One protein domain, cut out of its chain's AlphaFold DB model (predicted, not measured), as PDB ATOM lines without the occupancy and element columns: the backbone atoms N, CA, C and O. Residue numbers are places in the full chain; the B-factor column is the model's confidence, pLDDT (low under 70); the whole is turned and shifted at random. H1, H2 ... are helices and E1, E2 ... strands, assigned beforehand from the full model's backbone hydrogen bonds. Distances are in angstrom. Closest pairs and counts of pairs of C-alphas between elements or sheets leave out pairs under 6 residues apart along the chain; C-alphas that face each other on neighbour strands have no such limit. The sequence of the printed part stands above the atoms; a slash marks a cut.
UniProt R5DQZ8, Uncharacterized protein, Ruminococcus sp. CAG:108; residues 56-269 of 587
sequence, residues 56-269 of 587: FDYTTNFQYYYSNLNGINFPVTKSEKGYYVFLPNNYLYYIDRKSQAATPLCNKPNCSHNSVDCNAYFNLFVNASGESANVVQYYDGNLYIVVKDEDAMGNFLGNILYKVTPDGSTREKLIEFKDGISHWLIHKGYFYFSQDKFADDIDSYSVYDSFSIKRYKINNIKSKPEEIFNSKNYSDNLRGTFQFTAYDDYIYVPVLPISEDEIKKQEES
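What this domain is: This is residues 56 to 269 of the 587 residues of an uncharacterized protein of Ruminococcus sp. CAG:108 (UniProt R5DQZ8). Three small sheets of four strands each, E1 to E4, E5 to E8 and E9 to E12, stand face to face in turn like blades of an incomplete propeller, with the hairpin of E13 and E14 after the third. E1, E5, E9 and E13 make an arc round the short helix H1, the later strands fan outward, and H2 lies far from the blades. The 214 printed residues, with two named helices and fourteen named strands, run H1, E1 to E14, H2; each sheet keeps its strands in chain order, antiparallel. The class is mostly strand, though under half of the residues, 97, are in named elements; the whole is compact, with a radius of gyration of the C-alphas of 18.2 A and spans of 58 by 44 by 32 A.

How they stand to each other: E5, residues 136 to 139, E6, 142 to 150, E7, 156 to 164, and E8, 171 to 177, form a strongly twisted meander, each strand the antiparallel neighbour of the one before; N 137 and O 144, 3.1 A, N 145 and O 162, 3.1 A, and N 161 and O 175, 3.0 A, are within hydrogen-bond range. E1, residues 76 to 78, E2, 82 to 86, E3, 92 to 96, and E4, 102 to 104, form another, with N 77 and O 84 at 2.8 A, N 85 and O 93 at 2.9 A, and N 94 and O 103 at 2.8 A. E9, residues 183 to 187, E10, 190 to 198, E11, 208 to 217, and E12, 226 to 230, form a third, with N 185 and O 192 at 3.0 A, N 193 and O 214 at 2.9 A, and N 215 and O 226 at 2.8 A. The arrangement is a stack of sheets, face to face in turn. The closest C-alphas of E1 and E5 are those of Thr 77 and Gln 137, 5.5 A; of E5 and E9, Gln 137 and Ile 186, 7.3 A. E13, residues 245 to 247, and E14, 250 to 255, form a hairpin, with N 247 and O 250 at 2.9 A; the closest C-alphas of E9 and E13 are those of His 187 and Ala 246, 6.8 A. H1, residues 62 to 65, only grazes the three larger sheets; its closest C-alpha pair with E13 is Tyr 64 and Thr 245, 6.0 A. H2, residues 260 to 269, is not on these three sheets; its O i to N i+4 pairs are each within hydrogen-bond range, while H1 is too short for such a pair.

Where its parts are: H1 begins at C-alpha 62 (38.815, -1.721, -50.999). E11 is 27.6 A long, E10 25.8 A and E6 24.7 A. H2, 14.2 A, ends at C-alpha 269 (30.282, -40.214, -35.134).

The domain as a whole: The farthest C-alphas, Pro 109 and Asp 261, are 59.8 A apart. The printed part has no cut; E4 to E5 and E12 to E13 are long links. Fifty residues have pLDDT under 70, among them 56 to 74 and 199 to 208.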
ATOM      1  N   PHE A  56      36.720   3.420 -59.589       54.03
ATOM      2  CA  PHE A  56      36.714   2.508 -58.465       54.03
ATOM      3  C   PHE A  56      36.879   3.326 -57.182       54.03
ATOM      4  O   PHE A  56      37.882   4.014 -56.982       54.03
ATOM      5  N   ASP A  57      35.859   3.295 -56.328       64.00
ATOM      6  CA  ASP A  57      35.903   3.993 -55.052       64.00
ATOM      7  C   ASP A  57      36.668   3.153 -54.022       64.00
ATOM      8  O   ASP A  57      36.114   2.277 -53.353       64.00
ATOM      9  N   TYR A  58      37.963   3.448 -53.890       61.31
ATOM     10  CA  TYR A  58      38.842   2.876 -52.870       61.31
ATOM     11  C   TYR A  58      38.369   3.139 -51.432       61.31
ATOM     12  O   TYR A  58      38.811   2.453 -50.520       61.31
ATOM     13  N   THR A  59      37.477   4.101 -51.189       59.06
ATOM     14  CA  THR A  59      36.939   4.325 -49.839       59.06
ATOM     15  C   THR A  59      35.835   3.333 -49.481       59.06
ATOM     16  O   THR A  59      35.560   3.124 -48.298       59.06
ATOM     17  N   THR A  60      35.217   2.694 -50.484       65.56
ATOM     18  CA  THR A  60      34.095   1.781 -50.260       65.56
ATOM     19  C   THR A  60      34.309   0.362 -50.749       65.56
ATOM     20  O   THR A  60      33.686  -0.495 -50.163       65.56
ATOM     21  N   ASN A  61      35.130   0.087 -51.766       63.44
ATOM     22  CA  ASN A  61      35.263  -1.262 -52.358       63.44
ATOM     23  C   ASN A  61      36.609  -1.944 -52.059       63.44
ATOM     24  O   ASN A  61      36.933  -2.993 -52.609       63.44
ATOM     25  N   PHE A  62      37.435  -1.317 -51.231       67.62
ATOM     26  CA  PHE A  62      38.815  -1.721 -50.999       67.62
ATOM     27  C   PHE A  62      38.961  -3.063 -50.269       67.62
ATOM     28  O   PHE A  62      39.980  -3.726 -50.426       67.62
ATOM     29  N   GLN A  63      37.942  -3.499 -49.527       67.19
ATOM     30  CA  GLN A  63      37.941  -4.727 -48.723       67.19
ATOM     31  C   GLN A  63      38.212  -5.970 -49.578       67.19
ATOM     32  O   GLN A  63      38.933  -6.864 -49.144       67.19
ATOM     33  N   TYR A  64      37.704  -5.989 -50.811       68.69
ATOM     34  CA  TYR A  64      37.909  -7.080 -51.759       68.69
ATOM     35  C   TYR A  64      39.392  -7.327 -52.103       68.69
ATOM     36  O   TYR A  64      39.791  -8.468 -52.306       68.69
ATOM     37  N   TYR A  65      40.242  -6.295 -52.103       65.50
ATOM     38  CA  TYR A  65      41.673  -6.468 -52.393       65.50
ATOM     39  C   TYR A  65      42.477  -7.086 -51.240       65.50
ATOM     40  O   TYR A  65      43.652  -7.394 -51.420       65.50
ATOM     41  N   TYR A  66      41.869  -7.220 -50.058       60.47
ATOM     42  CA  TYR A  66      42.531  -7.661 -48.822       60.47
ATOM     43  C   TYR A  66      41.779  -8.809 -48.133       60.47
ATOM     44  O   TYR A  66      42.174  -9.262 -47.060       60.47
ATOM     45  N   SER A  67      40.710  -9.299 -48.762       56.22
ATOM     46  CA  SER A  67      39.923 -10.445 -48.326       56.22
ATOM     47  C   SER A  67      39.642 -11.316 -49.545       56.22
ATOM     48  O   SER A  67      38.898 -10.921 -50.445       56.22
ATOM     49  N   ASN A  68      40.278 -12.486 -49.594       55.94
ATOM     50  CA  ASN A  68      39.989 -13.486 -50.611       55.94
ATOM     51  C   ASN A  68      38.806 -14.346 -50.141       55.94
ATOM     52  O   ASN A  68      38.776 -14.809 -49.003       55.94
ATOM     53  N   LEU A  69      37.858 -14.616 -51.040       50.25
ATOM     54  CA  LEU A  69      36.721 -15.507 -50.799       50.25
ATOM     55  C   LEU A  69      37.124 -16.971 -50.515       50.25
ATOM     56  O   LEU A  69      36.280 -17.747 -50.079       50.25
ATOM     57  N   ASN A  70      38.405 -17.318 -50.683       50.28
ATOM     58  CA  ASN A  70      38.980 -18.632 -50.378       50.28
ATOM     59  C   ASN A  70      39.563 -18.765 -48.953       50.28
ATOM     60  O   ASN A  70      40.318 -19.697 -48.697       50.28
ATOM     61  N   GLY A  71      39.247 -17.860 -48.019       46.44
ATOM     62  CA  GLY A  71      39.511 -18.097 -46.590       46.44
ATOM     63  C   GLY A  71      40.800 -17.494 -46.021       46.44
ATOM     64  O   GLY A  71      41.046 -17.620 -44.824       46.44
ATOM     65  N   ILE A  72      41.603 -16.771 -46.806       50.25
ATOM     66  CA  ILE A  72      42.796 -16.083 -46.285       50.25
ATOM     67  C   ILE A  72      42.519 -14.577 -46.210       50.25
ATOM     68  O   ILE A  72      42.486 -13.879 -47.226       50.25
ATOM     69  N   ASN A  73      42.322 -14.068 -44.988       56.75
ATOM     70  CA  ASN A  73      42.262 -12.630 -44.732       56.75
ATOM     71  C   ASN A  73      43.680 -12.081 -44.634       56.75
ATOM     72  O   ASN A  73      44.450 -12.489 -43.762       56.75
ATOM     73  N   PHE A  74      44.010 -11.111 -45.485       62.34
ATOM     74  CA  PHE A  74      45.248 -10.377 -45.302       62.34
ATOM     75  C   PHE A  74      45.088  -9.420 -44.124       62.34
ATOM     76  O   PHE A  74      44.133  -8.640 -44.088       62.34
ATOM     77  N   PRO A  75      46.048  -9.390 -43.190       71.06
ATOM     78  CA  PRO A  75      45.989  -8.497 -42.046       71.06
ATOM     79  C   PRO A  75      46.270  -7.028 -42.395       71.06
ATOM     80  O   PRO A  75      46.756  -6.291 -41.545       71.06
ATOM     81  N   VAL A  76      46.024  -6.586 -43.635       77.88
ATOM     82  CA  VAL A  76      46.456  -5.287 -44.166       77.88
ATOM     83  C   VAL A  76      45.263  -4.420 -44.567       77.88
ATOM     84  O   VAL A  76      44.304  -4.891 -45.169       77.88
ATOM     85  N   THR A  77      45.352  -3.115 -44.318       82.81
ATOM     86  CA  THR A  77      44.449  -2.117 -44.906       82.81
ATOM     87  C   THR A  77      45.195  -0.855 -45.329       82.81
ATOM     88  O   THR A  77      46.219  -0.503 -44.746       82.81
ATOM     89  N   LYS A  78      44.705  -0.155 -46.353       83.69
ATOM     90  CA  LYS A  78      45.296   1.080 -46.890       83.69
ATOM     91  C   LYS A  78      44.554   2.283 -46.336       83.69
ATOM     92  O   LYS A  78      43.336   2.287 -46.209       83.69
ATOM     93  N   SER A  79      45.314   3.335 -46.094       86.75
ATOM     94  CA  SER A  79      44.839   4.688 -45.820       86.75
ATOM     95  C   SER A  79      45.354   5.650 -46.888       86.75
ATOM     96  O   SER A  79      46.091   5.270 -47.800       86.75
ATOM     97  N   GLU A  80      45.042   6.937 -46.764       85.88
ATOM     98  CA  GLU A  80      45.515   7.961 -47.698       85.88
ATOM     99  C   GLU A  80      47.044   8.112 -47.693       85.88
ATOM    100  O   GLU A  80      47.623   8.573 -48.678       85.88
ATOM    101  N   LYS A  81      47.709   7.764 -46.582       88.06
ATOM    102  CA  LYS A  81      49.143   8.031 -46.370       88.06
ATOM    103  C   LYS A  81      50.012   6.781 -46.274       88.06
ATOM    104  O   LYS A  81      51.232   6.898 -46.381       88.06
ATOM    105  N   GLY A  82      49.422   5.607 -46.102       88.44
ATOM    106  CA  GLY A  82      50.170   4.393 -45.806       88.44
ATOM    107  C   GLY A  82      49.283   3.175 -45.627       88.44
ATOM    108  O   GLY A  82      48.101   3.199 -45.968       88.44
ATOM    109  N   TYR A  83      49.862   2.131 -45.055       87.12
ATOM    110  CA  TYR A  83      49.206   0.854 -44.807       87.12
ATOM    111  C   TYR A  83      49.241   0.526 -43.323       87.12
ATOM    112  O   TYR A  83      50.197   0.872 -42.637       87.12
ATOM    113  N   TYR A  84      48.218  -0.158 -42.839       88.31
ATOM    114  CA  TYR A  84      48.191  -0.752 -41.513       88.31
ATOM    115  C   TYR A  84      48.239  -2.260 -41.662       88.31
ATOM    116  O   TYR A  84      47.521  -2.781 -42.507       88.31
ATOM    117  N   VAL A  85      49.069  -2.936 -40.875       83.31
ATOM    118  CA  VAL A  85      49.261  -4.385 -40.955       83.31
ATOM    119  C   VAL A  85      49.347  -5.027 -39.575       83.31
ATOM    120  O   VAL A  85      50.129  -4.573 -38.739       83.31
ATOM    121  N   PHE A  86      48.559  -6.071 -39.326       82.19
ATOM    122  CA  PHE A  86      48.788  -6.964 -38.191       82.19
ATOM    123  C   PHE A  86      49.869  -7.992 -38.518       82.19
ATOM    124  O   PHE A  86      49.875  -8.572 -39.603       82.19
ATOM    125  N   LEU A  87      50.752  -8.253 -37.558       75.50
ATOM    126  CA  LEU A  87      51.651  -9.409 -37.599       75.50
ATOM    127  C   LEU A  87      51.127 -10.528 -36.684       75.50
ATOM    128  O   LEU A  87      50.298 -10.252 -35.812       75.50
ATOM    129  N   PRO A  88      51.646 -11.768 -36.812       71.31
ATOM    130  CA  PRO A  88      51.268 -12.896 -35.954       71.31
ATOM    131  C   PRO A  88      51.415 -12.638 -34.447       71.31
ATOM    132  O   PRO A  88      50.759 -13.283 -33.639       71.31
ATOM    133  N   ASN A  89      52.234 -11.659 -34.051       71.12
ATOM    134  CA  ASN A  89      52.419 -11.258 -32.657       71.12
ATOM    135  C   ASN A  89      51.273 -10.398 -32.079       71.12
ATOM    136  O   ASN A  89      51.403  -9.923 -30.951       71.12
ATOM    137  N   ASN A  90      50.177 -10.183 -32.819       80.38
ATOM    138  CA  ASN A  90      49.020  -9.365 -32.426       80.38
ATOM    139  C   ASN A  90      49.282  -7.845 -32.327       80.38
ATOM    140  O   ASN A  90      48.474  -7.103 -31.754       80.38
ATOM    141  N   TYR A  91      50.379  -7.352 -32.911       84.94
ATOM    142  CA  TYR A  91      50.667  -5.920 -33.002       84.94
ATOM    143  C   TYR A  91      50.287  -5.353 -34.365       84.94
ATOM    144  O   TYR A  91      50.607  -5.919 -35.412       84.94
ATOM    145  N   LEU A  92      49.642  -4.191 -34.337       89.25
ATOM    146  CA  LEU A  92      49.345  -3.388 -35.513       89.25
ATOM    147  C   LEU A  92      50.520  -2.460 -35.820       89.25
ATOM    148  O   LEU A  92      50.944  -1.680 -34.966       89.25
ATOM    149  N   TYR A  93      51.008  -2.496 -37.053       88.44
ATOM    150  CA  TYR A  93      52.044  -1.608 -37.566       88.44
ATOM    151  C   TYR A  93      51.458  -0.661 -38.604       88.44
ATOM    152  O   TYR A  93      50.578  -1.039 -39.370       88.44
ATOM    153  N   TYR A  94      51.977   0.562 -38.654       91.25
ATOM    154  CA  TYR A  94      51.765   1.504 -39.742       91.25
ATOM    155  C   TYR A  94      53.014   1.581 -40.619       91.25
ATOM    156  O   TYR A  94      54.123   1.788 -40.123       91.25
ATOM    157  N   ILE A  95      52.813   1.446 -41.925       88.06
ATOM    158  CA  ILE A  95      53.820   1.569 -42.972       88.06
ATOM    159  C   ILE A  95      53.533   2.858 -43.738       88.06
ATOM    160  O   ILE A  95      52.556   2.947 -44.484       88.06
ATOM    161  N   ASP A  96      54.397   3.859 -43.592       88.94
ATOM    162  CA  ASP A  96      54.270   5.111 -44.338       88.94
ATOM    163  C   ASP A  96      54.580   4.896 -45.826       88.94
ATOM    164  O   ASP A  96      55.634   4.376 -46.181       88.94
ATOM    165  N   ARG A  97      53.694   5.335 -46.727       84.88
ATOM    166  CA  ARG A  97      53.832   5.054 -48.167       84.88
ATOM    167  C   ARG A  97      55.054   5.725 -48.798       84.88
ATOM    168  O   ARG A  97      55.602   5.196 -49.758       84.88
ATOM    169  N   LYS A  98      55.462   6.900 -48.304       86.38
ATOM    170  CA  LYS A  98      56.541   7.699 -48.912       86.38
ATOM    171  C   LYS A  98      57.918   7.269 -48.433       86.38
ATOM    172  O   LYS A  98      58.821   7.079 -49.236       86.38
ATOM    173  N   SER A  99      58.082   7.173 -47.121       87.19
ATOM    174  CA  SER A  99      59.338   6.770 -46.487       87.19
ATOM    175  C   SER A  99      59.512   5.255 -46.454       87.19
ATOM    176  O   SER A  99      60.639   4.781 -46.316       87.19
ATOM    177  N   GLN A 100      58.411   4.506 -46.601       82.06
ATOM    178  CA  GLN A 100      58.358   3.049 -46.466       82.06
ATOM    179  C   GLN A 100      58.844   2.581 -45.085       82.06
ATOM    180  O   GLN A 100      59.352   1.471 -44.947       82.06
ATOM    181  N   ALA A 101      58.741   3.448 -44.073       85.19
ATOM    182  CA  ALA A 101      59.077   3.123 -42.697       85.19
ATOM    183  C   ALA A 101      57.897   2.401 -42.040       85.19
ATOM    184  O   ALA A 101      56.779   2.918 -42.048       85.19
ATOM    185  N   ALA A 102      58.163   1.231 -41.462       85.88
ATOM    186  CA  ALA A 102      57.215   0.492 -40.642       85.88
ATOM    187  C   ALA A 102      57.412   0.847 -39.161       85.88
ATOM    188  O   ALA A 102      58.534   0.846 -38.655       85.88
ATOM    189  N   THR A 103      56.326   1.156 -38.457       87.88
ATOM    190  CA  THR A 103      56.346   1.545 -37.038       87.88
ATOM    191  C   THR A 103      55.168   0.913 -36.300       87.88
ATOM    192  O   THR A 103      54.070   0.902 -36.858       87.88
ATOM    193  N   PRO A 104      55.338   0.393 -35.070       89.31
ATOM    194  CA  PRO A 104      54.202  -0.031 -34.254       89.31
ATOM    195  C   PRO A 104      53.204   1.119 -34.082       89.31
ATOM    196  O   PRO A 104      53.609   2.262 -33.854       89.31
ATOM    197  N   LEU A 105      51.904   0.833 -34.153       92.69
ATOM    198  CA  LEU A 105      50.844   1.830 -34.009       92.69
ATOM    199  C   LEU A 105      50.652   2.249 -32.544       92.69
ATOM    200  O   LEU A 105      49.666   1.913 -31.889       92.69
ATOM    201  N   CYS A 106      51.635   2.947 -31.992       89.88
ATOM    202  CA  CYS A 106      51.649   3.332 -30.595       89.88
ATOM    203  C   CYS A 106      52.231   4.734 -30.433       89.88
ATOM    204  O   CYS A 106      53.350   5.017 -30.849       89.88
ATOM    205  N   ASN A 107      51.472   5.612 -29.778       87.38
ATOM    206  CA  ASN A 107      51.878   6.990 -29.508       87.38
ATOM    207  C   ASN A 107      52.487   7.184 -28.105       87.38
ATOM    208  O   ASN A 107      52.791   8.316 -27.724       87.38
ATOM    209  N   LYS A 108      52.633   6.112 -27.313       86.62
ATOM    210  CA  LYS A 108      53.247   6.179 -25.981       86.62
ATOM    211  C   LYS A 108      54.764   6.341 -26.139       86.62
ATOM    212  O   LYS A 108      55.398   5.456 -26.716       86.62
ATOM    213  N   PRO A 109      55.368   7.429 -25.626       84.69
ATOM    214  CA  PRO A 109      56.816   7.581 -25.673       84.69
ATOM    215  C   PRO A 109      57.480   6.458 -24.869       84.69
ATOM    216  O   PRO A 109      56.989   6.091 -23.803       84.69
ATOM    217  N   ASN A 110      58.601   5.933 -25.370       82.81
ATOM    218  CA  ASN A 110      59.385   4.864 -24.735       82.81
ATOM    219  C   ASN A 110      58.602   3.565 -24.460       82.81
ATOM    220  O   ASN A 110      58.925   2.839 -23.522       82.81
ATOM    221  N   CYS A 111      57.564   3.260 -25.243       80.81
ATOM    222  CA  CYS A 111      56.896   1.966 -25.148       80.81
ATOM    223  C   CYS A 111      57.841   0.854 -25.624       80.81
ATOM    224  O   CYS A 111      58.419   0.949 -26.701       80.81
ATOM    225  N   SER A 112      57.972  -0.208 -24.835       80.81
ATOM    226  CA  SER A 112      58.806  -1.376 -25.149       80.81
ATOM    227  C   SER A 112      58.218  -2.279 -26.239       80.81
ATOM    228  O   SER A 112      58.911  -3.162 -26.730       80.81
ATOM    229  N   HIS A 113      56.951  -2.066 -26.620       82.44
ATOM    230  CA  HIS A 113      56.222  -2.841 -27.636       82.44
ATOM    231  C   HIS A 113      56.252  -4.363 -27.415       82.44
ATOM    232  O   HIS A 113      56.252  -5.136 -28.366       82.44
ATOM    233  N   ASN A 114      56.248  -4.781 -26.152       76.31
ATOM    234  CA  ASN A 114      56.295  -6.182 -25.744       76.31
ATOM    235  C   ASN A 114      55.257  -6.521 -24.664       76.31
ATOM    236  O   ASN A 114      55.369  -7.549 -24.022       76.31
ATOM    237  N   SER A 115      54.251  -5.672 -24.451       79.38
ATOM    238  CA  SER A 115      53.221  -5.844 -23.424       79.38
ATOM    239  C   SER A 115      51.830  -5.607 -24.003       79.38
ATOM    240  O   SER A 115      51.647  -4.770 -24.892       79.38
ATOM    241  N   VAL A 116      50.834  -6.289 -23.431       80.56
ATOM    242  CA  VAL A 116      49.410  -6.087 -23.739       80.56
ATOM    243  C   VAL A 116      48.922  -4.657 -23.461       80.56
ATOM    244  O   VAL A 116      47.907  -4.236 -24.010       80.56
ATOM    245  N   ASP A 117      49.671  -3.881 -22.669       83.00
ATOM    246  CA  ASP A 117      49.403  -2.463 -22.403       83.00
ATOM    247  C   ASP A 117      49.825  -1.536 -23.562       83.00
ATOM    248  O   ASP A 117      49.554  -0.327 -23.536       83.00
ATOM    249  N   CYS A 118      50.520  -2.049 -24.580       86.06
ATOM    250  CA  CYS A 118      50.901  -1.278 -25.760       86.06
ATOM    251  C   CYS A 118      49.664  -0.874 -26.578       86.06
ATOM    252  O   CYS A 118      48.795  -1.692 -26.853       86.06
ATOM    253  N   ASN A 119      49.616   0.371 -27.065       89.25
ATOM    254  CA  ASN A 119      48.499   0.827 -27.907       89.25
ATOM    255  C   ASN A 119      48.413   0.083 -29.249       89.25
ATOM    256  O   ASN A 119      47.338   0.014 -29.840       89.25
ATOM    257  N   ALA A 120      49.533  -0.477 -29.709       90.12
ATOM    258  CA  ALA A 120      49.594  -1.277 -30.924       90.12
ATOM    259  C   ALA A 120      49.096  -2.715 -30.720       90.12
ATOM    260  O   ALA A 120      48.912  -3.409 -31.712       90.12
ATOM    261  N   TYR A 121      48.896  -3.173 -29.478       89.25
ATOM    262  CA  TYR A 121      48.484  -4.544 -29.189       89.25
ATOM    263  C   TYR A 121      46.958  -4.709 -29.230       89.25
ATOM    264  O   TYR A 121      46.187  -3.926 -28.653       89.25
ATOM    265  N   PHE A 122      46.505  -5.774 -29.886       88.44
ATOM    266  CA  PHE A 122      45.097  -6.140 -29.980       88.44
ATOM    267  C   PHE A 122      44.939  -7.632 -29.691       88.44
ATOM    268  O   PHE A 122      45.577  -8.441 -30.339       88.44
ATOM    269  N   ASN A 123      44.069  -8.013 -28.752       85.19
ATOM    270  CA  ASN A 123      43.760  -9.425 -28.513       85.19
ATOM    271  C   ASN A 123      42.896  -9.972 -29.662       85.19
ATOM    272  O   ASN A 123      41.670  -9.963 -29.580       85.19
ATOM    273  N   LEU A 124      43.509 -10.309 -30.795       79.50
ATOM    274  CA  LEU A 124      42.778 -10.721 -31.990       79.50
ATOM    275  C   LEU A 124      42.052 -12.040 -31.732       79.50
ATOM    276  O   LEU A 124      42.526 -12.902 -30.993       79.50
ATOM    277  N   PHE A 125      40.857 -12.173 -32.301       68.94
ATOM    278  CA  PHE A 125      40.113 -13.417 -32.190       68.94
ATOM    279  C   PHE A 125      40.480 -14.336 -33.353       68.94
ATOM    280  O   PHE A 125      40.619 -13.912 -34.500       68.94
ATOM    281  N   VAL A 126      40.618 -15.612 -33.027       60.47
ATOM    282  CA  VAL A 126      40.731 -16.696 -33.994       60.47
ATOM    283  C   VAL A 126      39.328 -17.275 -34.150       60.47
ATOM    284  O   VAL A 126      38.620 -17.433 -33.150       60.47
ATOM    285  N   ASN A 127      38.883 -17.518 -35.382       54.16
ATOM    286  CA  ASN A 127      37.575 -18.128 -35.613       54.16
ATOM    287  C   ASN A 127      37.588 -19.620 -35.201       54.16
ATOM    288  O   ASN A 127      38.621 -20.186 -34.838       54.16
ATOM    289  N   ALA A 128      36.427 -20.275 -35.249       41.88
ATOM    290  CA  ALA A 128      36.281 -21.671 -34.834       41.88
ATOM    291  C   ALA A 128      37.081 -22.680 -35.693       41.88
ATOM    292  O   ALA A 128      37.305 -23.800 -35.237       41.88
ATOM    293  N   SER A 129      37.541 -22.304 -36.895       44.00
ATOM    294  CA  SER A 129      38.441 -23.118 -37.726       44.00
ATOM    295  C   SER A 129      39.926 -22.941 -37.385       44.00
ATOM    296  O   SER A 129      40.768 -23.590 -37.997       44.00
ATOM    297  N   GLY A 130      40.269 -22.114 -36.390       44.59
ATOM    298  CA  GLY A 130      41.666 -21.838 -36.045       44.59
ATOM    299  C   GLY A 130      42.322 -20.796 -36.957       44.59
ATOM    300  O   GLY A 130      43.518 -20.540 -36.832       44.59
ATOM    301  N   GLU A 131      41.554 -20.160 -37.843       50.12
ATOM    302  CA  GLU A 131      42.042 -19.136 -38.759       50.12
ATOM    303  C   GLU A 131      41.908 -17.744 -38.130       50.12
ATOM    304  O   GLU A 131      40.889 -17.358 -37.547       50.12
ATOM    305  N   SER A 132      42.984 -16.969 -38.233       52.81
ATOM    306  CA  SER A 132      43.045 -15.615 -37.695       52.81
ATOM    307  C   SER A 132      42.107 -14.686 -38.467       52.81
ATOM    308  O   SER A 132      42.347 -14.361 -39.630       52.81
ATOM    309  N   ALA A 133      41.068 -14.175 -37.805       54.66
ATOM    310  CA  ALA A 133      40.244 -13.089 -38.327       54.66
ATOM    311  C   ALA A 133      40.928 -11.733 -38.065       54.66
ATOM    312  O   ALA A 133      40.302 -10.796 -37.564       54.66
ATOM    313  N   ASN A 134      42.223 -11.633 -38.400       62.38
ATOM    314  CA  ASN A 134      43.101 -10.475 -38.175       62.38
ATOM    315  C   ASN A 134      42.772  -9.318 -39.121       62.38
ATOM    316  O   ASN A 134      43.639  -8.735 -39.762       62.38
ATOM    317  N   VAL A 135      41.493  -8.993 -39.241       74.94
ATOM    318  CA  VAL A 135      41.006  -7.947 -40.116       74.94
ATOM    319  C   VAL A 135      41.201  -6.612 -39.401       74.94
ATOM    320  O   VAL A 135      40.778  -6.415 -38.262       74.94
ATOM    321  N   VAL A 136      41.840  -5.675 -40.091       86.50
ATOM    322  CA  VAL A 136      41.815  -4.245 -39.784       86.50
ATOM    323  C   VAL A 136      41.201  -3.550 -40.989       86.50
ATOM    324  O   VAL A 136      41.497  -3.912 -42.124       86.50
ATOM    325  N   GLN A 137      40.334  -2.559 -40.776       88.25
ATOM    326  CA  GLN A 137      39.815  -1.751 -41.880       88.25
ATOM    327  C   GLN A 137      39.911  -0.266 -41.579       88.25
ATOM    328  O   GLN A 137      39.518   0.193 -40.507       88.25
ATOM    329  N   TYR A 138      40.427   0.482 -42.549       88.94
ATOM    330  CA  TYR A 138      40.429   1.934 -42.541       88.94
ATOM    331  C   TYR A 138      39.150   2.450 -43.204       88.94
ATOM    332  O   TYR A 138      38.878   2.151 -44.365       88.94
ATOM    333  N   TYR A 139      38.350   3.212 -42.466       89.19
ATOM    334  CA  TYR A 139      37.089   3.763 -42.950       89.19
ATOM    335  C   TYR A 139      36.816   5.125 -42.307       89.19
ATOM    336  O   TYR A 139      36.997   5.297 -41.103       89.19
ATOM    337  N   ASP A 140      36.376   6.101 -43.105       88.75
ATOM    338  CA  ASP A 140      36.003   7.451 -42.645       88.75
ATOM    339  C   ASP A 140      37.032   8.072 -41.674       88.75
ATOM    340  O   ASP A 140      36.723   8.502 -40.557       88.75
ATOM    341  N   GLY A 141      38.309   8.033 -42.066       89.81
ATOM    342  CA  GLY A 141      39.398   8.635 -41.301       89.81
ATOM    343  C   GLY A 141      39.847   7.857 -40.058       89.81
ATOM    344  O   GLY A 141      40.647   8.382 -39.285       89.81
ATOM    345  N   ASN A 142      39.314   6.658 -39.808       93.38
ATOM    346  CA  ASN A 142      39.560   5.886 -38.589       93.38
ATOM    347  C   ASN A 142      39.809   4.408 -38.895       93.38
ATOM    348  O   ASN A 142      39.415   3.892 -39.936       93.38
ATOM    349  N   LEU A 143      40.437   3.717 -37.952       93.88
ATOM    350  CA  LEU A 143      40.610   2.273 -37.988       93.88
ATOM    351  C   LEU A 143      39.478   1.591 -37.228       93.88
ATOM    352  O   LEU A 143      39.043   2.065 -36.178       93.88
ATOM    353  N   TYR A 144      39.040   0.451 -37.738       92.75
ATOM    354  CA  TYR A 144      38.067  -0.419 -37.100       92.75
ATOM    355  C   TYR A 144      38.680  -1.796 -36.924       92.75
ATOM    356  O   TYR A 144      39.308  -2.323 -37.844       92.75
ATOM    357  N   ILE A 145      38.562  -2.331 -35.711       92.06
ATOM    358  CA  ILE A 145      39.209  -3.581 -35.309       92.06
ATOM    359  C   ILE A 145      38.262  -4.323 -34.372       92.06
ATOM    360  O   ILE A 145      37.782  -3.749 -33.391       92.06
ATOM    361  N   VAL A 146      38.018  -5.600 -34.657       90.00
ATOM    362  CA  VAL A 146      37.305  -6.501 -33.748       90.00
ATOM    363  C   VAL A 146      38.322  -7.327 -32.976       90.00
ATOM    364  O   VAL A 146      39.246  -7.886 -33.558       90.00
ATOM    365  N   VAL A 147      38.151  -7.409 -31.659       88.88
ATOM    366  CA  VAL A 147      39.012  -8.203 -30.774       88.88
ATOM    367  C   VAL A 147      38.210  -9.217 -29.975       88.88
ATOM    368  O   VAL A 147      36.992  -9.081 -29.828       88.88
ATOM    369  N   LYS A 148      38.909 -10.222 -29.456       86.44
ATOM    370  CA  LYS A 148      38.421 -11.172 -28.466       86.44
ATOM    371  C   LYS A 148      38.209 -10.461 -27.128       86.44
ATOM    372  O   LYS A 148      39.058  -9.677 -26.697       86.44
ATOM    373  N   ASP A 149      37.072 -10.723 -26.499       86.62
ATOM    374  CA  ASP A 149      36.811 -10.377 -25.105       86.62
ATOM    375  C   ASP A 149      36.980 -11.628 -24.245       86.62
ATOM    376  O   ASP A 149      36.476 -12.700 -24.595       86.62
ATOM    377  N   GLU A 150      37.704 -11.500 -23.140       82.50
ATOM    378  CA  GLU A 150      38.033 -12.614 -22.254       82.50
ATOM    379  C   GLU A 150      37.977 -12.184 -20.791       82.50
ATOM    380  O   GLU A 150      38.278 -11.037 -20.449       82.50
ATOM    381  N   ASP A 151      37.614 -13.114 -19.909       78.75
ATOM    382  CA  ASP A 151      37.754 -12.899 -18.472       78.75
ATOM    383  C   ASP A 151      39.210 -13.084 -18.000       78.75
ATOM    384  O   ASP A 151      40.107 -13.462 -18.753       78.75
ATOM    385  N   ALA A 152      39.459 -12.838 -16.710       71.69
ATOM    386  CA  ALA A 152      40.787 -12.985 -16.108       71.69
ATOM    387  C   ALA A 152      41.347 -14.423 -16.154       71.69
ATOM    388  O   ALA A 152      42.517 -14.630 -15.835       71.69
ATOM    389  N   MET A 153      40.521 -15.412 -16.503       65.69
ATOM    390  CA  MET A 153      40.895 -16.816 -16.647       65.69
ATOM    391  C   MET A 153      41.098 -17.216 -18.119       65.69
ATOM    392  O   MET A 153      41.412 -18.374 -18.381       65.69
ATOM    393  N   GLY A 154      40.938 -16.283 -19.065       70.62
ATOM    394  CA  GLY A 154      41.049 -16.538 -20.503       70.62
ATOM    395  C   GLY A 154      39.797 -17.161 -21.125       70.62
ATOM    396  O   GLY A 154      39.852 -17.647 -22.255       70.62
ATOM    397  N   ASN A 155      38.659 -17.179 -20.419       75.50
ATOM    398  CA  ASN A 155      37.414 -17.677 -21.001       75.50
ATOM    399  C   ASN A 155      36.856 -16.646 -21.980       75.50
ATOM    400  O   ASN A 155      36.749 -15.468 -21.648       75.50
ATOM    401  N   PHE A 156      36.441 -17.101 -23.162       81.00
ATOM    402  CA  PHE A 156      35.833 -16.247 -24.179       81.00
ATOM    403  C   PHE A 156      34.486 -15.681 -23.704       81.00
ATOM    404  O   PHE A 156      33.572 -16.434 -23.370       81.00
ATOM    405  N   LEU A 157      34.359 -14.353 -23.707       83.94
ATOM    406  CA  LEU A 157      33.138 -13.620 -23.347       83.94
ATOM    407  C   LEU A 157      32.392 -13.053 -24.565       83.94
ATOM    408  O   LEU A 157      31.287 -12.524 -24.417       83.94
ATOM    409  N   GLY A 158      32.994 -13.138 -25.752       86.56
ATOM    410  CA  GLY A 158      32.471 -12.571 -26.988       86.56
ATOM    411  C   GLY A 158      33.512 -11.735 -27.728       86.56
ATOM    412  O   GLY A 158      34.719 -11.882 -27.537       86.56
ATOM    413  N   ASN A 159      33.047 -10.825 -28.584       90.44
ATOM    414  CA  ASN A 159      33.911  -9.913 -29.332       90.44
ATOM    415  C   ASN A 159      33.596  -8.444 -29.044       90.44
ATOM    416  O   ASN A 159      32.462  -8.088 -28.722       90.44
ATOM    417  N   ILE A 160      34.581  -7.566 -29.237       92.25
ATOM    418  CA  ILE A 160      34.411  -6.115 -29.112       92.25
ATOM    419  C   ILE A 160      34.864  -5.426 -30.397       92.25
ATOM    420  O   ILE A 160      36.008  -5.595 -30.816       92.25
ATOM    421  N   LEU A 161      33.999  -4.587 -30.973       93.56
ATOM    422  CA  LEU A 161      34.377  -3.660 -32.041       93.56
ATOM    423  C   LEU A 161      34.931  -2.366 -31.445       93.56
ATOM    424  O   LEU A 161      34.243  -1.666 -30.693       93.56
ATOM    425  N   TYR A 162      36.146  -2.015 -31.852       94.38
ATOM    426  CA  TYR A 162      36.795  -0.753 -31.535       94.38
ATOM    427  C   TYR A 162      36.886   0.158 -32.754       94.38
ATOM    428  O   TYR A 162      37.196  -0.292 -33.855       94.38
ATOM    429  N   LYS A 163      36.689   1.457 -32.514       95.25
ATOM    430  CA  LYS A 163      37.135   2.540 -33.389       95.25
ATOM    431  C   LYS A 163      38.436   3.105 -32.836       95.25
ATOM    432  O   LYS A 163      38.504   3.475 -31.666       95.25
ATOM    433  N   VAL A 164      39.466   3.158 -33.664       95.25
ATOM    434  CA  VAL A 164      40.825   3.536 -33.274       95.25
ATOM    435  C   VAL A 164      41.282   4.697 -34.143       95.25
ATOM    436  O   VAL A 164      41.042   4.714 -35.354       95.25
ATOM    437  N   THR A 165      41.924   5.696 -33.542       94.62
ATOM    438  CA  THR A 165      42.507   6.781 -34.336       94.62
ATOM    439  C   THR A 165      43.673   6.272 -35.187       94.62
ATOM    440  O   THR A 165      44.377   5.351 -34.775       94.62
ATOM    441  N   PRO A 166      43.946   6.889 -36.351       92.25
ATOM    442  CA  PRO A 166      45.025   6.471 -37.255       92.25
ATOM    443  C   PRO A 166      46.439   6.472 -36.653       92.25
ATOM    444  O   PRO A 166      47.357   5.958 -37.281       92.25
ATOM    445  N   ASP A 167      46.634   7.080 -35.482       89.62
ATOM    446  CA  ASP A 167      47.892   7.137 -34.730       89.62
ATOM    447  C   ASP A 167      47.914   6.202 -33.500       89.62
ATOM    448  O   ASP A 167      48.874   6.211 -32.730       89.62
ATOM    449  N   GLY A 168      46.843   5.432 -33.272       88.88
ATOM    450  CA  GLY A 168      46.684   4.553 -32.109       88.88
ATOM    451  C   GLY A 168      46.499   5.280 -30.774       88.88
ATOM    452  O   GLY A 168      46.544   4.644 -29.723       88.88
ATOM    453  N   SER A 169      46.319   6.605 -30.771       86.31
ATOM    454  CA  SER A 169      46.212   7.392 -29.535       86.31
ATOM    455  C   SER A 169      44.923   7.154 -28.755       86.31
ATOM    456  O   SER A 169      44.910   7.282 -27.529       86.31
ATOM    457  N   THR A 170      43.841   6.805 -29.449       91.69
ATOM    458  CA  THR A 170      42.534   6.563 -28.844       91.69
ATOM    459  C   THR A 170      41.910   5.288 -29.381       91.69
ATOM    460  O   THR A 170      42.075   4.936 -30.549       91.69
ATOM    461  N   ARG A 171      41.175   4.607 -28.500       92.19
ATOM    462  CA  ARG A 171      40.475   3.354 -28.766       92.19
ATOM    463  C   ARG A 171      39.096   3.421 -28.116       92.19
ATOM    464  O   ARG A 171      38.956   3.261 -26.906       92.19
ATOM    465  N   GLU A 172      38.082   3.712 -28.919       94.56
ATOM    466  CA  GLU A 172      36.686   3.832 -28.502       94.56
ATOM    467  C   GLU A 172      35.970   2.492 -28.689       94.56
ATOM    468  O   GLU A 172      35.916   1.952 -29.794       94.56
ATOM    469  N   LYS A 173      35.405   1.950 -27.607       94.44
ATOM    470  CA  LYS A 173      34.542   0.763 -27.658       94.44
ATOM    471  C   LYS A 173      33.200   1.138 -28.296       94.44
ATOM    472  O   LYS A 173      32.505   2.005 -27.769       94.44
ATOM    473  N   LEU A 174      32.820   0.459 -29.379       93.94
ATOM    474  CA  LEU A 174      31.563   0.716 -30.089       93.94
ATOM    475  C   LEU A 174      30.468  -0.311 -29.782       93.94
ATOM    476  O   LEU A 174      29.339   0.082 -29.489       93.94
ATOM    477  N   ILE A 175      30.782  -1.610 -29.874       91.88
ATOM    478  CA  ILE A 175      29.818  -2.718 -29.725       91.88
ATOM    479  C   ILE A 175      30.472  -3.881 -28.997       91.88
ATOM    480  O   ILE A 175      31.636  -4.186 -29.248       91.88
ATOM    481  N   GLU A 176      29.688  -4.557 -28.162       92.06
ATOM    482  CA  GLU A 176      30.007  -5.863 -27.587       92.06
ATOM    483  C   GLU A 176      29.090  -6.928 -28.206       92.06
ATOM    484  O   GLU A 176      27.864  -6.782 -28.214       92.06
ATOM    485  N   PHE A 177      29.685  -7.998 -28.721       89.81
ATOM    486  CA  PHE A 177      29.014  -9.143 -29.328       89.81
ATOM    487  C   PHE A 177      29.145 -10.342 -28.393       89.81
ATOM    488  O   PHE A 177      30.089 -11.119 -28.502       89.81
ATOM    489  N   LYS A 178      28.201 -10.483 -27.459       86.44
ATOM    490  CA  LYS A 178      28.232 -11.555 -26.446       86.44
ATOM    491  C   LYS A 178      28.131 -12.957 -27.039       86.44
ATOM    492  O   LYS A 178      28.710 -13.890 -26.507       86.44
ATOM    493  N   ASP A 179      27.423 -13.076 -28.154       79.62
ATOM    494  CA  ASP A 179      27.230 -14.347 -28.849       79.62
ATOM    495  C   ASP A 179      28.383 -14.668 -29.822       79.62
ATOM    496  O   ASP A 179      28.302 -15.634 -30.575       79.62
ATOM    497  N   GLY A 180      29.431 -13.835 -29.842       82.06
ATOM    498  CA  GLY A 180      30.527 -13.915 -30.800       82.06
ATOM    499  C   GLY A 180      30.135 -13.502 -32.225       82.06
ATOM    500  O   GLY A 180      28.959 -13.388 -32.576       82.06
ATOM    501  N   ILE A 181      31.145 -13.241 -33.053       85.50
ATOM    502  CA  ILE A 181      31.016 -13.093 -34.507       85.50
ATOM    503  C   ILE A 181      32.112 -13.903 -35.198       85.50
ATOM    504  O   ILE A 181      33.190 -14.091 -34.635       85.50
ATOM    505  N   SER A 182      31.858 -14.334 -36.430       80.81
ATOM    506  CA  SER A 182      32.792 -15.187 -37.180       80.81
ATOM    507  C   SER A 182      33.616 -14.395 -38.192       80.81
ATOM    508  O   SER A 182      34.810 -14.630 -38.351       80.81
ATOM    509  N   HIS A 183      33.002 -13.405 -38.841       84.69
ATOM    510  CA  HIS A 183      33.655 -12.518 -39.799       84.69
ATOM    511  C   HIS A 183      32.994 -11.135 -39.813       84.69
ATOM    512  O   HIS A 183      31.850 -10.982 -39.372       84.69
ATOM    513  N   TRP A 184      33.698 -10.121 -40.322       88.56
ATOM    514  CA  TRP A 184      33.171  -8.764 -40.436       88.56
ATOM    515  C   TRP A 184      33.854  -7.947 -41.538       88.56
ATOM    516  O   TRP A 184      35.015  -8.167 -41.870       88.56
ATOM    517  N   LEU A 185      33.137  -6.946 -42.048       89.00
ATOM    518  CA  LEU A 185      33.679  -5.897 -42.913       89.00
ATOM    519  C   LEU A 185      32.841  -4.621 -42.804       89.00
ATOM    520  O   LEU A 185      31.673  -4.648 -42.416       89.00
ATOM    521  N   ILE A 186      33.413  -3.488 -43.185       90.00
ATOM    522  CA  ILE A 186      32.708  -2.224 -43.367       90.00
ATOM    523  C   ILE A 186      32.562  -1.975 -44.858       90.00
ATOM    524  O   ILE A 186      33.544  -2.007 -45.587       90.00
ATOM    525  N   HIS A 187      31.343  -1.692 -45.306       90.50
ATOM    526  CA  HIS A 187      31.053  -1.429 -46.711       90.50
ATOM    527  C   HIS A 187      29.930  -0.407 -46.860       90.50
ATOM    528  O   HIS A 187      28.896  -0.511 -46.196       90.50
ATOM    529  N   LYS A 188      30.137   0.613 -47.705       89.94
ATOM    530  CA  LYS A 188      29.154   1.675 -48.016       89.94
ATOM    531  C   LYS A 188      28.357   2.197 -46.795       89.94
ATOM    532  O   LYS A 188      27.138   2.351 -46.846       89.94
ATOM    533  N   GLY A 189      29.040   2.471 -45.677       90.38
ATOM    534  CA  GLY A 189      28.435   3.056 -44.465       90.38
ATOM    535  C   GLY A 189      27.804   2.065 -43.484       90.38
ATOM    536  O   GLY A 189      27.165   2.482 -42.512       90.38
ATOM    537  N   TYR A 190      27.993   0.767 -43.700       93.44
ATOM    538  CA  TYR A 190      27.499  -0.282 -42.818       93.44
ATOM    539  C   TYR A 190      28.638  -1.158 -42.310       93.44
ATOM    540  O   TYR A 190      29.549  -1.485 -43.061       93.44
ATOM    541  N   PHE A 191      28.554  -1.557 -41.044       93.50
ATOM    542  CA  PHE A 191      29.346  -2.643 -40.474       93.50
ATOM    543  C   PHE A 191      28.560  -3.938 -40.641       93.50
ATOM    544  O   PHE A 191      27.495  -4.076 -40.035       93.50
ATOM    545  N   TYR A 192      29.064  -4.847 -41.464       93.12
ATOM    546  CA  TYR A 192      28.521  -6.180 -41.687       93.12
ATOM    547  C   TYR A 192      29.273  -7.182 -40.826       93.12
ATOM    548  O   TYR A 192      30.487  -7.080 -40.669       93.12
ATOM    549  N   PHE A 193      28.560  -8.171 -40.308       90.88
ATOM    550  CA  PHE A 193      29.153  -9.267 -39.557       90.88
ATOM    551  C   PHE A 193      28.362 -10.552 -39.765       90.88
ATOM    552  O   PHE A 193      27.138 -10.511 -39.937       90.88
ATOM    553  N   SER A 194      29.065 -11.680 -39.739       88.50
ATOM    554  CA  SER A 194      28.456 -13.002 -39.671       88.50
ATOM    555  C   SER A 194      28.440 -13.504 -38.235       88.50
ATOM    556  O   SER A 194      29.330 -13.210 -37.436       88.50
ATOM    557  N   GLN A 195      27.398 -14.251 -37.908       85.88
ATOM    558  CA  GLN A 195      27.247 -14.906 -36.621       85.88
ATOM    559  C   GLN A 195      26.791 -16.336 -36.871       85.88
ATOM    560  O   GLN A 195      25.712 -16.548 -37.444       85.88
ATOM    561  N   ASP A 196      27.615 -17.282 -36.437       80.75
ATOM    562  CA  ASP A 196      27.287 -18.698 -36.462       80.75
ATOM    563  C   ASP A 196      26.412 -19.066 -35.266       80.75
ATOM    564  O   ASP A 196      26.504 -18.496 -34.177       80.75
ATOM    565  N   LYS A 197      25.540 -20.041 -35.487       78.56
ATOM    566  CA  LYS A 197      24.774 -20.710 -34.451       78.56
ATOM    567  C   LYS A 197      25.199 -22.171 -34.438       78.56
ATOM    568  O   LYS A 197      25.126 -22.828 -35.474       78.56
ATOM    569  N   PHE A 198      25.601 -22.662 -33.275       73.00
ATOM    570  CA  PHE A 198      25.931 -24.068 -33.046       73.00
ATOM    571  C   PHE A 198      24.691 -24.836 -32.568       73.00
ATOM    572  O   PHE A 198      23.754 -24.234 -32.037       73.00
ATOM    573  N   ALA A 199      24.655 -26.147 -32.805       66.19
ATOM    574  CA  ALA A 199      23.561 -26.999 -32.342       66.19
ATOM    575  C   ALA A 199      23.585 -27.146 -30.807       66.19
ATOM    576  O   ALA A 199      24.641 -27.373 -30.225       66.19
ATOM    577  N   ASP A 200      22.416 -27.037 -30.166       56.59
ATOM    578  CA  ASP A 200      22.278 -26.981 -28.700       56.59
ATOM    579  C   ASP A 200      22.540 -28.338 -27.987       56.59
ATOM    580  O   ASP A 200      22.737 -28.356 -26.774       56.59
ATOM    581  N   ASP A 201      22.562 -29.463 -28.721       50.41
ATOM    582  CA  ASP A 201      22.406 -30.828 -28.167       50.41
ATOM    583  C   ASP A 201      23.649 -31.742 -28.253       50.41
ATOM    584  O   ASP A 201      23.560 -32.939 -27.970       50.41
ATOM    585  N   ILE A 202      24.820 -31.225 -28.632       49.06
ATOM    586  CA  ILE A 202      26.051 -32.030 -28.703       49.06
ATOM    587  C   ILE A 202      27.095 -31.390 -27.786       49.06
ATOM    588  O   ILE A 202      27.429 -30.221 -27.958       49.06
ATOM    589  N   ASP A 203      27.678 -32.170 -26.866       44.12
ATOM    590  CA  ASP A 203      28.818 -31.798 -25.991       44.12
ATOM    591  C   ASP A 203      30.101 -31.398 -26.770       44.12
ATOM    592  O   ASP A 203      31.190 -31.263 -26.210       44.12
ATOM    593  N   SER A 204      29.986 -31.218 -28.085       44.81
ATOM    594  CA  SER A 204      31.019 -30.822 -29.017       44.81
ATOM    595  C   SER A 204      30.579 -29.530 -29.699       44.81
ATOM    596  O   SER A 204      29.648 -29.529 -30.505       44.81
ATOM    597  N   TYR A 205      31.302 -28.441 -29.419       47.94
ATOM    598  CA  TYR A 205      31.214 -27.097 -30.024       47.94
ATOM    599  C   TYR A 205      31.433 -27.061 -31.554       47.94
ATOM    600  O   TYR A 205      31.797 -26.038 -32.124       47.94
ATOM    601  N   SER A 206      31.285 -28.191 -32.233       51.00
ATOM    602  CA  SER A 206      31.822 -28.430 -33.562       51.00
ATOM    603  C   SER A 206      30.730 -28.564 -34.630       51.00
ATOM    604  O   SER A 206      31.030 -28.498 -35.817       51.00
ATOM    605  N   VAL A 207      29.456 -28.718 -34.251       56.84
ATOM    606  CA  VAL A 207      28.357 -28.835 -35.222       56.84
ATOM    607  C   VAL A 207      27.697 -27.474 -35.435       56.84
ATOM    608  O   VAL A 207      26.946 -26.980 -34.590       56.84
ATOM    609  N   TYR A 208      27.982 -26.867 -36.587       67.50
ATOM    610  CA  TYR A 208      27.272 -25.686 -37.070       67.50
ATOM    611  C   TYR A 208      25.791 -26.048 -37.285       67.50
ATOM    612  O   TYR A 208      25.479 -27.101 -37.825       67.50
ATOM    613  N   ASP A 209      24.862 -25.201 -36.859       73.19
ATOM    614  CA  ASP A 209      23.420 -25.338 -37.124       73.19
ATOM    615  C   ASP A 209      23.034 -24.408 -38.280       73.19
ATOM    616  O   ASP A 209      22.448 -24.808 -39.284       73.19
ATOM    617  N   SER A 210      23.413 -23.138 -38.166       80.25
ATOM    618  CA  SER A 210      23.131 -22.119 -39.174       80.25
ATOM    619  C   SER A 210      24.060 -20.928 -39.025       80.25
ATOM    620  O   SER A 210      24.780 -20.821 -38.038       80.25
ATOM    621  N   PHE A 211      24.018 -20.009 -39.983       85.62
ATOM    622  CA  PHE A 211      24.674 -18.717 -39.848       85.62
ATOM    623  C   PHE A 211      23.768 -17.600 -40.357       85.62
ATOM    624  O   PHE A 211      22.841 -17.807 -41.150       85.62
ATOM    625  N   SER A 212      24.052 -16.392 -39.891       89.62
ATOM    626  CA  SER A 212      23.362 -15.178 -40.312       89.62
ATOM    627  C   SER A 212      24.366 -14.095 -40.664       89.62
ATOM    628  O   SER A 212      25.426 -14.023 -40.048       89.62
ATOM    629  N   ILE A 213      24.021 -13.243 -41.629       92.19
ATOM    630  CA  ILE A 213      24.745 -11.997 -41.893       92.19
ATOM    631  C   ILE A 213      23.840 -10.846 -41.496       92.19
ATOM    632  O   ILE A 213      22.677 -10.751 -41.905       92.19
ATOM    633  N   LYS A 214      24.396  -9.964 -40.677       94.06
ATOM    634  CA  LYS A 214      23.711  -8.824 -40.089       94.06
ATOM    635  C   LYS A 214      24.518  -7.558 -40.332       94.06
ATOM    636  O   LYS A 214      25.721  -7.616 -40.582       94.06
ATOM    637  N   ARG A 215      23.865  -6.398 -40.245       95.25
ATOM    638  CA  ARG A 215      24.537  -5.104 -40.382       95.25
ATOM    639  C   ARG A 215      24.034  -4.030 -39.427       95.25
ATOM    640  O   ARG A 215      22.847  -3.961 -39.112       95.25
ATOM    641  N   TYR A 216      24.940  -3.138 -39.042       95.50
ATOM    642  CA  TYR A 216      24.634  -1.852 -38.415       95.50
ATOM    643  C   TYR A 216      24.980  -0.719 -39.372       95.50
ATOM    644  O   TYR A 216      25.956  -0.810 -40.111       95.50
ATOM    645  N   LYS A 217      24.252   0.399 -39.302       92.94
ATOM    646  CA  LYS A 217      24.784   1.664 -39.831       92.94
ATOM    647  C   LYS A 217      25.968   2.069 -38.964       92.94
ATOM    648  O   LYS A 217      25.789   2.246 -37.760       92.94
ATOM    649  N   ILE A 218      27.149   2.243 -39.552       90.06
ATOM    650  CA  ILE A 218      28.389   2.471 -38.788       90.06
ATOM    651  C   ILE A 218      28.316   3.737 -37.919       90.06
ATOM    652  O   ILE A 218      28.819   3.771 -36.802       90.06
ATOM    653  N   ASN A 219      27.608   4.764 -38.394       87.00
ATOM    654  CA  ASN A 219      27.397   6.026 -37.684       87.00
ATOM    655  C   ASN A 219      26.212   6.007 -36.700       87.00
ATOM    656  O   ASN A 219      25.988   6.985 -35.990       87.00
ATOM    657  N   ASN A 220      25.442   4.918 -36.650       87.75
ATOM    658  CA  ASN A 220      24.314   4.742 -35.738       87.75
ATOM    659  C   ASN A 220      24.262   3.306 -35.206       87.75
ATOM    660  O   ASN A 220      23.265   2.596 -35.311       87.75
ATOM    661  N   ILE A 221      25.373   2.890 -34.617       84.94
ATOM    662  CA  ILE A 221      25.599   1.533 -34.128       84.94
ATOM    663  C   ILE A 221      24.670   1.124 -32.962       84.94
ATOM    664  O   ILE A 221      24.495  -0.056 -32.687       84.94
ATOM    665  N   LYS A 222      24.017   2.082 -32.292       78.19
ATOM    666  CA  LYS A 222      23.160   1.822 -31.119       78.19
ATOM    667  C   LYS A 222      21.795   1.204 -31.457       78.19
ATOM    668  O   LYS A 222      21.056   0.839 -30.543       78.19
ATOM    669  N   SER A 223      21.411   1.134 -32.732       81.50
ATOM    670  CA  SER A 223      20.168   0.476 -33.158       81.50
ATOM    671  C   SER A 223      20.313  -1.043 -33.182       81.50
ATOM    672  O   SER A 223      21.419  -1.535 -33.325       81.50
ATOM    673  N   LYS A 224      19.208  -1.799 -33.144       89.06
ATOM    674  CA  LYS A 224      19.237  -3.246 -33.426       89.06
ATOM    675  C   LYS A 224      19.844  -3.500 -34.824       89.06
ATOM    676  O   LYS A 224      19.508  -2.738 -35.737       89.06
ATOM    677  N   PRO A 225      20.685  -4.536 -35.013       94.00
ATOM    678  CA  PRO A 225      21.197  -4.860 -36.336       94.00
ATOM    679  C   PRO A 225      20.072  -5.348 -37.254       94.00
ATOM    680  O   PRO A 225      19.113  -5.984 -36.811       94.00
ATOM    681  N   GLU A 226      20.213  -5.057 -38.542       94.62
ATOM    682  CA  GLU A 226      19.374  -5.599 -39.608       94.62
ATOM    683  C   GLU A 226      19.945  -6.949 -40.053       94.62
ATOM    684  O   GLU A 226      21.122  -7.025 -40.393       94.62
ATOM    685  N   GLU A 227      19.132  -8.003 -40.049       94.00
ATOM    686  CA  GLU A 227      19.500  -9.297 -40.631       94.00
ATOM    687  C   GLU A 227      19.221  -9.270 -42.134       94.00
ATOM    688  O   GLU A 227      18.093  -9.006 -42.547       94.00
ATOM    689  N   ILE A 228      20.257  -9.511 -42.939       94.31
ATOM    690  CA  ILE A 228      20.181  -9.474 -44.408       94.31
ATOM    691  C   ILE A 228      20.313 -10.862 -45.036       94.31
ATOM    692  O   ILE A 228      19.979 -11.037 -46.205       94.31
ATOM    693  N   PHE A 229      20.799 -11.840 -44.271       91.12
ATOM    694  CA  PHE A 229      20.921 -13.230 -44.687       91.12
ATOM    695  C   PHE A 229      20.761 -14.154 -43.483       91.12
ATOM    696  O   PHE A 229      21.298 -13.875 -42.411       91.12
ATOM    697  N   ASN A 230      20.073 -15.273 -43.684       89.44
ATOM    698  CA  ASN A 230      19.952 -16.349 -42.708       89.44
ATOM    699  C   ASN A 230      19.892 -17.675 -43.461       89.44
ATOM    700  O   ASN A 230      18.991 -17.864 -44.283       89.44
ATOM    701  N   SER A 231      20.842 -18.572 -43.202       85.19
ATOM    702  CA  SER A 231      21.000 -19.799 -43.986       85.19
ATOM    703  C   SER A 231      19.764 -20.709 -43.932       85.19
ATOM    704  O   SER A 231      19.392 -21.287 -44.953       85.19
ATOM    705  N   LYS A 232      19.039 -20.732 -42.802       82.81
ATOM    706  CA  LYS A 232      17.811 -21.536 -42.631       82.81
ATOM    707  C   LYS A 232      16.645 -21.094 -43.507       82.81
ATOM    708  O   LYS A 232      15.743 -21.879 -43.767       82.81
ATOM    709  N   ASN A 233      16.649 -19.851 -43.987       83.38
ATOM    710  CA  ASN A 233      15.604 -19.389 -44.902       83.38
ATOM    711  C   ASN A 233      15.762 -19.974 -46.317       83.38
ATOM    712  O   ASN A 233      14.846 -19.839 -47.127       83.38
ATOM    713  N   TYR A 234      16.909 -20.589 -46.618       75.44
ATOM    714  CA  TYR A 234      17.245 -21.106 -47.944       75.44
ATOM    715  C   TYR A 234      17.311 -22.624 -47.968       75.44
ATOM    716  O   TYR A 234      16.724 -23.247 -48.850       75.44
ATOM    717  N   SER A 235      18.024 -23.218 -47.014       72.06
ATOM    718  CA  SER A 235      18.143 -24.665 -46.922       72.06
ATOM    719  C   SER A 235      18.591 -25.076 -45.527       72.06
ATOM    720  O   SER A 235      19.504 -24.487 -44.943       72.06
ATOM    721  N   ASP A 236      17.973 -26.144 -45.024       70.19
ATOM    722  CA  ASP A 236      18.342 -26.781 -43.761       70.19
ATOM    723  C   ASP A 236      19.721 -27.450 -43.820       70.19
ATOM    724  O   ASP A 236      20.211 -27.890 -42.786       70.19
ATOM    725  N   ASN A 237      20.364 -27.487 -44.991       68.88
ATOM    726  CA  ASN A 237      21.652 -28.134 -45.247       68.88
ATOM    727  C   ASN A 237      22.817 -27.140 -45.400       68.88
ATOM    728  O   ASN A 237      23.924 -27.541 -45.741       68.88
ATOM    729  N   LEU A 238      22.603 -25.838 -45.191       69.94
ATOM    730  CA  LEU A 238      23.674 -24.840 -45.300       69.94
ATOM    731  C   LEU A 238      24.344 -24.629 -43.940       69.94
ATOM    732  O   LEU A 238      23.717 -24.138 -42.992       69.94
ATOM    733  N   ARG A 239      25.624 -25.000 -43.854       68.25
ATOM    734  CA  ARG A 239      26.398 -25.051 -42.612       68.25
ATOM    735  C   ARG A 239      27.615 -24.141 -42.705       68.25
ATOM    736  O   ARG A 239      28.657 -24.523 -43.209       68.25
ATOM    737  N   GLY A 240      27.464 -22.941 -42.158       63.28
ATOM    738  CA  GLY A 240      28.557 -21.989 -41.985       63.28
ATOM    739  C   GLY A 240      28.947 -21.212 -43.245       63.28
ATOM    740  O   GLY A 240      28.706 -21.605 -44.389       63.28
ATOM    741  N   THR A 241      29.569 -20.069 -42.984       62.97
ATOM    742  CA  THR A 241      30.378 -19.303 -43.929       62.97
ATOM    743  C   THR A 241      31.625 -18.876 -43.165       62.97
ATOM    744  O   THR A 241      31.513 -18.313 -42.076       62.97
ATOM    745  N   PHE A 242      32.816 -19.174 -43.684       63.94
ATOM    746  CA  PHE A 242      34.045 -18.782 -42.993       63.94
ATOM    747  C   PHE A 242      34.312 -17.278 -43.152       63.94
ATOM    748  O   PHE A 242      34.762 -16.632 -42.207       63.94
ATOM    749  N   GLN A 243      34.025 -16.708 -44.331       76.88
ATOM    750  CA  GLN A 243      34.328 -15.320 -44.710       76.88
ATOM    751  C   GLN A 243      33.371 -14.861 -45.815       76.88
ATOM    752  O   GLN A 243      32.893 -15.680 -46.587       76.88
ATOM    753  N   PHE A 244      33.095 -13.564 -45.923       83.56
ATOM    754  CA  PHE A 244      32.308 -12.990 -47.020       83.56
ATOM    755  C   PHE A 244      32.967 -11.688 -47.469       83.56
ATOM    756  O   PHE A 244      33.616 -11.025 -46.669       83.56
ATOM    757  N   THR A 245      32.789 -11.300 -48.732       86.62
ATOM    758  CA  THR A 245      33.365 -10.051 -49.258       86.62
ATOM    759  C   THR A 245      32.287  -9.126 -49.801       86.62
ATOM    760  O   THR A 245      31.122  -9.504 -49.940       86.62
ATOM    761  N   ALA A 246      32.672  -7.891 -50.101       87.88
ATOM    762  CA  ALA A 246      31.792  -6.888 -50.667       87.88
ATOM    763  C   ALA A 246      32.399  -6.306 -51.941       87.88
ATOM    764  O   ALA A 246      33.589  -5.993 -51.982       87.88
ATOM    765  N   TYR A 247      31.568  -6.123 -52.963       88.38
ATOM    766  CA  TYR A 247      31.942  -5.390 -54.165       88.38
ATOM    767  C   TYR A 247      30.738  -4.619 -54.692       88.38
ATOM    768  O   TYR A 247      29.658  -5.169 -54.910       88.38
ATOM    769  N   ASP A 248      30.930  -3.316 -54.870       90.06
ATOM    770  CA  ASP A 248      29.907  -2.374 -55.300       90.06
ATOM    771  C   ASP A 248      28.605  -2.473 -54.482       90.06
ATOM    772  O   ASP A 248      28.611  -2.197 -53.287       90.06
ATOM    773  N   ASP A 249      27.463  -2.817 -55.071       92.88
ATOM    774  CA  ASP A 249      26.184  -2.931 -54.355       92.88
ATOM    775  C   ASP A 249      25.903  -4.346 -53.825       92.88
ATOM    776  O   ASP A 249      24.756  -4.659 -53.491       92.88
ATOM    777  N   TYR A 250      26.919  -5.207 -53.737       93.81
ATOM    778  CA  TYR A 250      26.740  -6.621 -53.427       93.81
ATOM    779  C   TYR A 250      27.637  -7.116 -52.288       93.81
ATOM    780  O   TYR A 250      28.795  -6.720 -52.164       93.81
ATOM    781  N   ILE A 251      27.084  -8.017 -51.475       92.62
ATOM    782  CA  ILE A 251      27.831  -8.912 -50.583       92.62
ATOM    783  C   ILE A 251      27.877 -10.295 -51.231       92.62
ATOM    784  O   ILE A 251      26.846 -10.782 -51.695       92.62
ATOM    785  N   TYR A 252      29.048 -10.925 -51.235       90.38
ATOM    786  CA  TYR A 252      29.276 -12.259 -51.781       90.38
ATOM    787  C   TYR A 252      29.597 -13.227 -50.656       90.38
ATOM    788  O   TYR A 252      30.512 -12.986 -49.868       90.38
ATOM    789  N   VAL A 253      28.826 -14.305 -50.588       88.75
ATOM    790  CA  VAL A 253      28.817 -15.244 -49.470       88.75
ATOM    791  C   VAL A 253      29.128 -16.645 -49.997       88.75
ATOM    792  O   VAL A 253      28.281 -17.212 -50.693       88.75
ATOM    793  N   PRO A 254      30.307 -17.207 -49.689       84.00
ATOM    794  CA  PRO A 254      30.561 -18.628 -49.831       84.00
ATOM    795  C   PRO A 254      29.816 -19.370 -48.725       84.00
ATOM    796  O   PRO A 254      29.806 -18.953 -47.562       84.00
ATOM    797  N   VAL A 255      29.182 -20.472 -49.083       82.25
ATOM    798  CA  VAL A 255      28.391 -21.294 -48.179       82.25
ATOM    799  C   VAL A 255      28.796 -22.738 -48.365       82.25
ATOM    800  O   VAL A 255      28.909 -23.198 -49.496       82.25
ATOM    801  N   LEU A 256      28.987 -23.458 -47.264       78.62
ATOM    802  CA  LEU A 256      29.308 -24.880 -47.305       78.62
ATOM    803  C   LEU A 256      28.004 -25.667 -47.162       78.62
ATOM    804  O   LEU A 256      27.430 -25.725 -46.065       78.62
ATOM    805  N   PRO A 257      27.471 -26.242 -48.248       76.25
ATOM    806  CA  PRO A 257      26.408 -27.215 -48.114       76.25
ATOM    807  C   PRO A 257      26.966 -28.496 -47.483       76.25
ATOM    808  O   PRO A 257      28.077 -28.933 -47.783       76.25
ATOM    809  N   ILE A 258      26.159 -29.118 -46.630       71.50
ATOM    810  CA  ILE A 258      26.393 -30.467 -46.122       71.50
ATOM    811  C   ILE A 258      25.328 -31.405 -46.697       71.50
ATOM    812  O   ILE A 258      24.154 -31.043 -46.797       71.50
ATOM    813  N   SER A 259      25.702 -32.619 -47.092       71.06
ATOM    814  CA  SER A 259      24.705 -33.603 -47.532       71.06
ATOM    815  C   SER A 259      23.932 -34.198 -46.345       71.06
ATOM    816  O   SER A 259      24.462 -34.299 -45.240       71.06
ATOM    817  N   GLU A 260      22.690 -34.659 -46.553       71.00
ATOM    818  CA  GLU A 260      21.920 -35.347 -45.494       71.00
ATOM    819  C   GLU A 260      22.652 -36.577 -44.936       71.00
ATOM    820  O   GLU A 260      22.550 -36.889 -43.751       71.00
ATOM    821  N   ASP A 261      23.394 -37.285 -45.785       72.12
ATOM    822  CA  ASP A 261      24.168 -38.453 -45.374       72.12
ATOM    823  C   ASP A 261      25.402 -38.061 -44.556       72.12
ATOM    824  O   ASP A 261      25.777 -38.781 -43.631       72.12
ATOM    825  N   GLU A 262      26.030 -36.919 -44.849       70.38
ATOM    826  CA  GLU A 262      27.085 -36.364 -43.999       70.38
ATOM    827  C   GLU A 262      26.540 -35.859 -42.671       70.38
ATOM    828  O   GLU A 262      27.168 -36.137 -41.657       70.38
ATOM    829  N   ILE A 263      25.368 -35.210 -42.648       70.25
ATOM    830  CA  ILE A 263      24.694 -34.835 -41.396       70.25
ATOM    831  C   ILE A 263      24.515 -36.080 -40.520       70.25
ATOM    832  O   ILE A 263      24.984 -36.096 -39.386       70.25
ATOM    833  N   LYS A 264      23.939 -37.162 -41.063       71.31
ATOM    834  CA  LYS A 264      23.752 -38.423 -40.321       71.31
ATOM    835  C   LYS A 264      25.078 -39.006 -39.831       71.31
ATOM    836  O   LYS A 264      25.184 -39.412 -38.680       71.31
ATOM    837  N   LYS A 265      26.122 -39.015 -40.672       71.44
ATOM    838  CA  LYS A 265      27.462 -39.481 -40.269       71.44
ATOM    839  C   LYS A 265      28.068 -38.619 -39.159       71.44
ATOM    840  O   LYS A 265      28.748 -39.162 -38.289       71.44
ATOM    841  N   GLN A 266      27.862 -37.303 -39.183       69.31
ATOM    842  CA  GLN A 266      28.317 -36.408 -38.118       69.31
ATOM    843  C   GLN A 266      27.559 -36.683 -36.814       69.31
ATOM    844  O   GLN A 266      28.194 -36.836 -35.773       69.31
ATOM    845  N   GLU A 267      26.232 -36.825 -36.877       68.31
ATOM    846  CA  GLU A 267      25.382 -37.164 -35.727       68.31
ATOM    847  C   GLU A 267      25.765 -38.518 -35.104       68.31
ATOM    848  O   GLU A 267      25.828 -38.643 -33.884       68.31
ATOM    849  N   GLU A 268      26.083 -39.526 -35.925       69.94
ATOM    850  CA  GLU A 268      26.486 -40.862 -35.464       69.94
ATOM    851  C   GLU A 268      27.919 -40.915 -34.906       69.94
ATOM    852  O   GLU A 268      28.196 -41.677 -33.978       69.94
ATOM    853  N   SER A 269      28.853 -40.148 -35.481       65.81
ATOM    854  CA  SER A 269      30.282 -40.214 -35.134       65.81
ATOM    855  C   SER A 269      30.743 -39.160 -34.125       65.81
ATOM    856  O   SER A 269      31.835 -39.299 -33.566       65.81
TER     857      SER A 269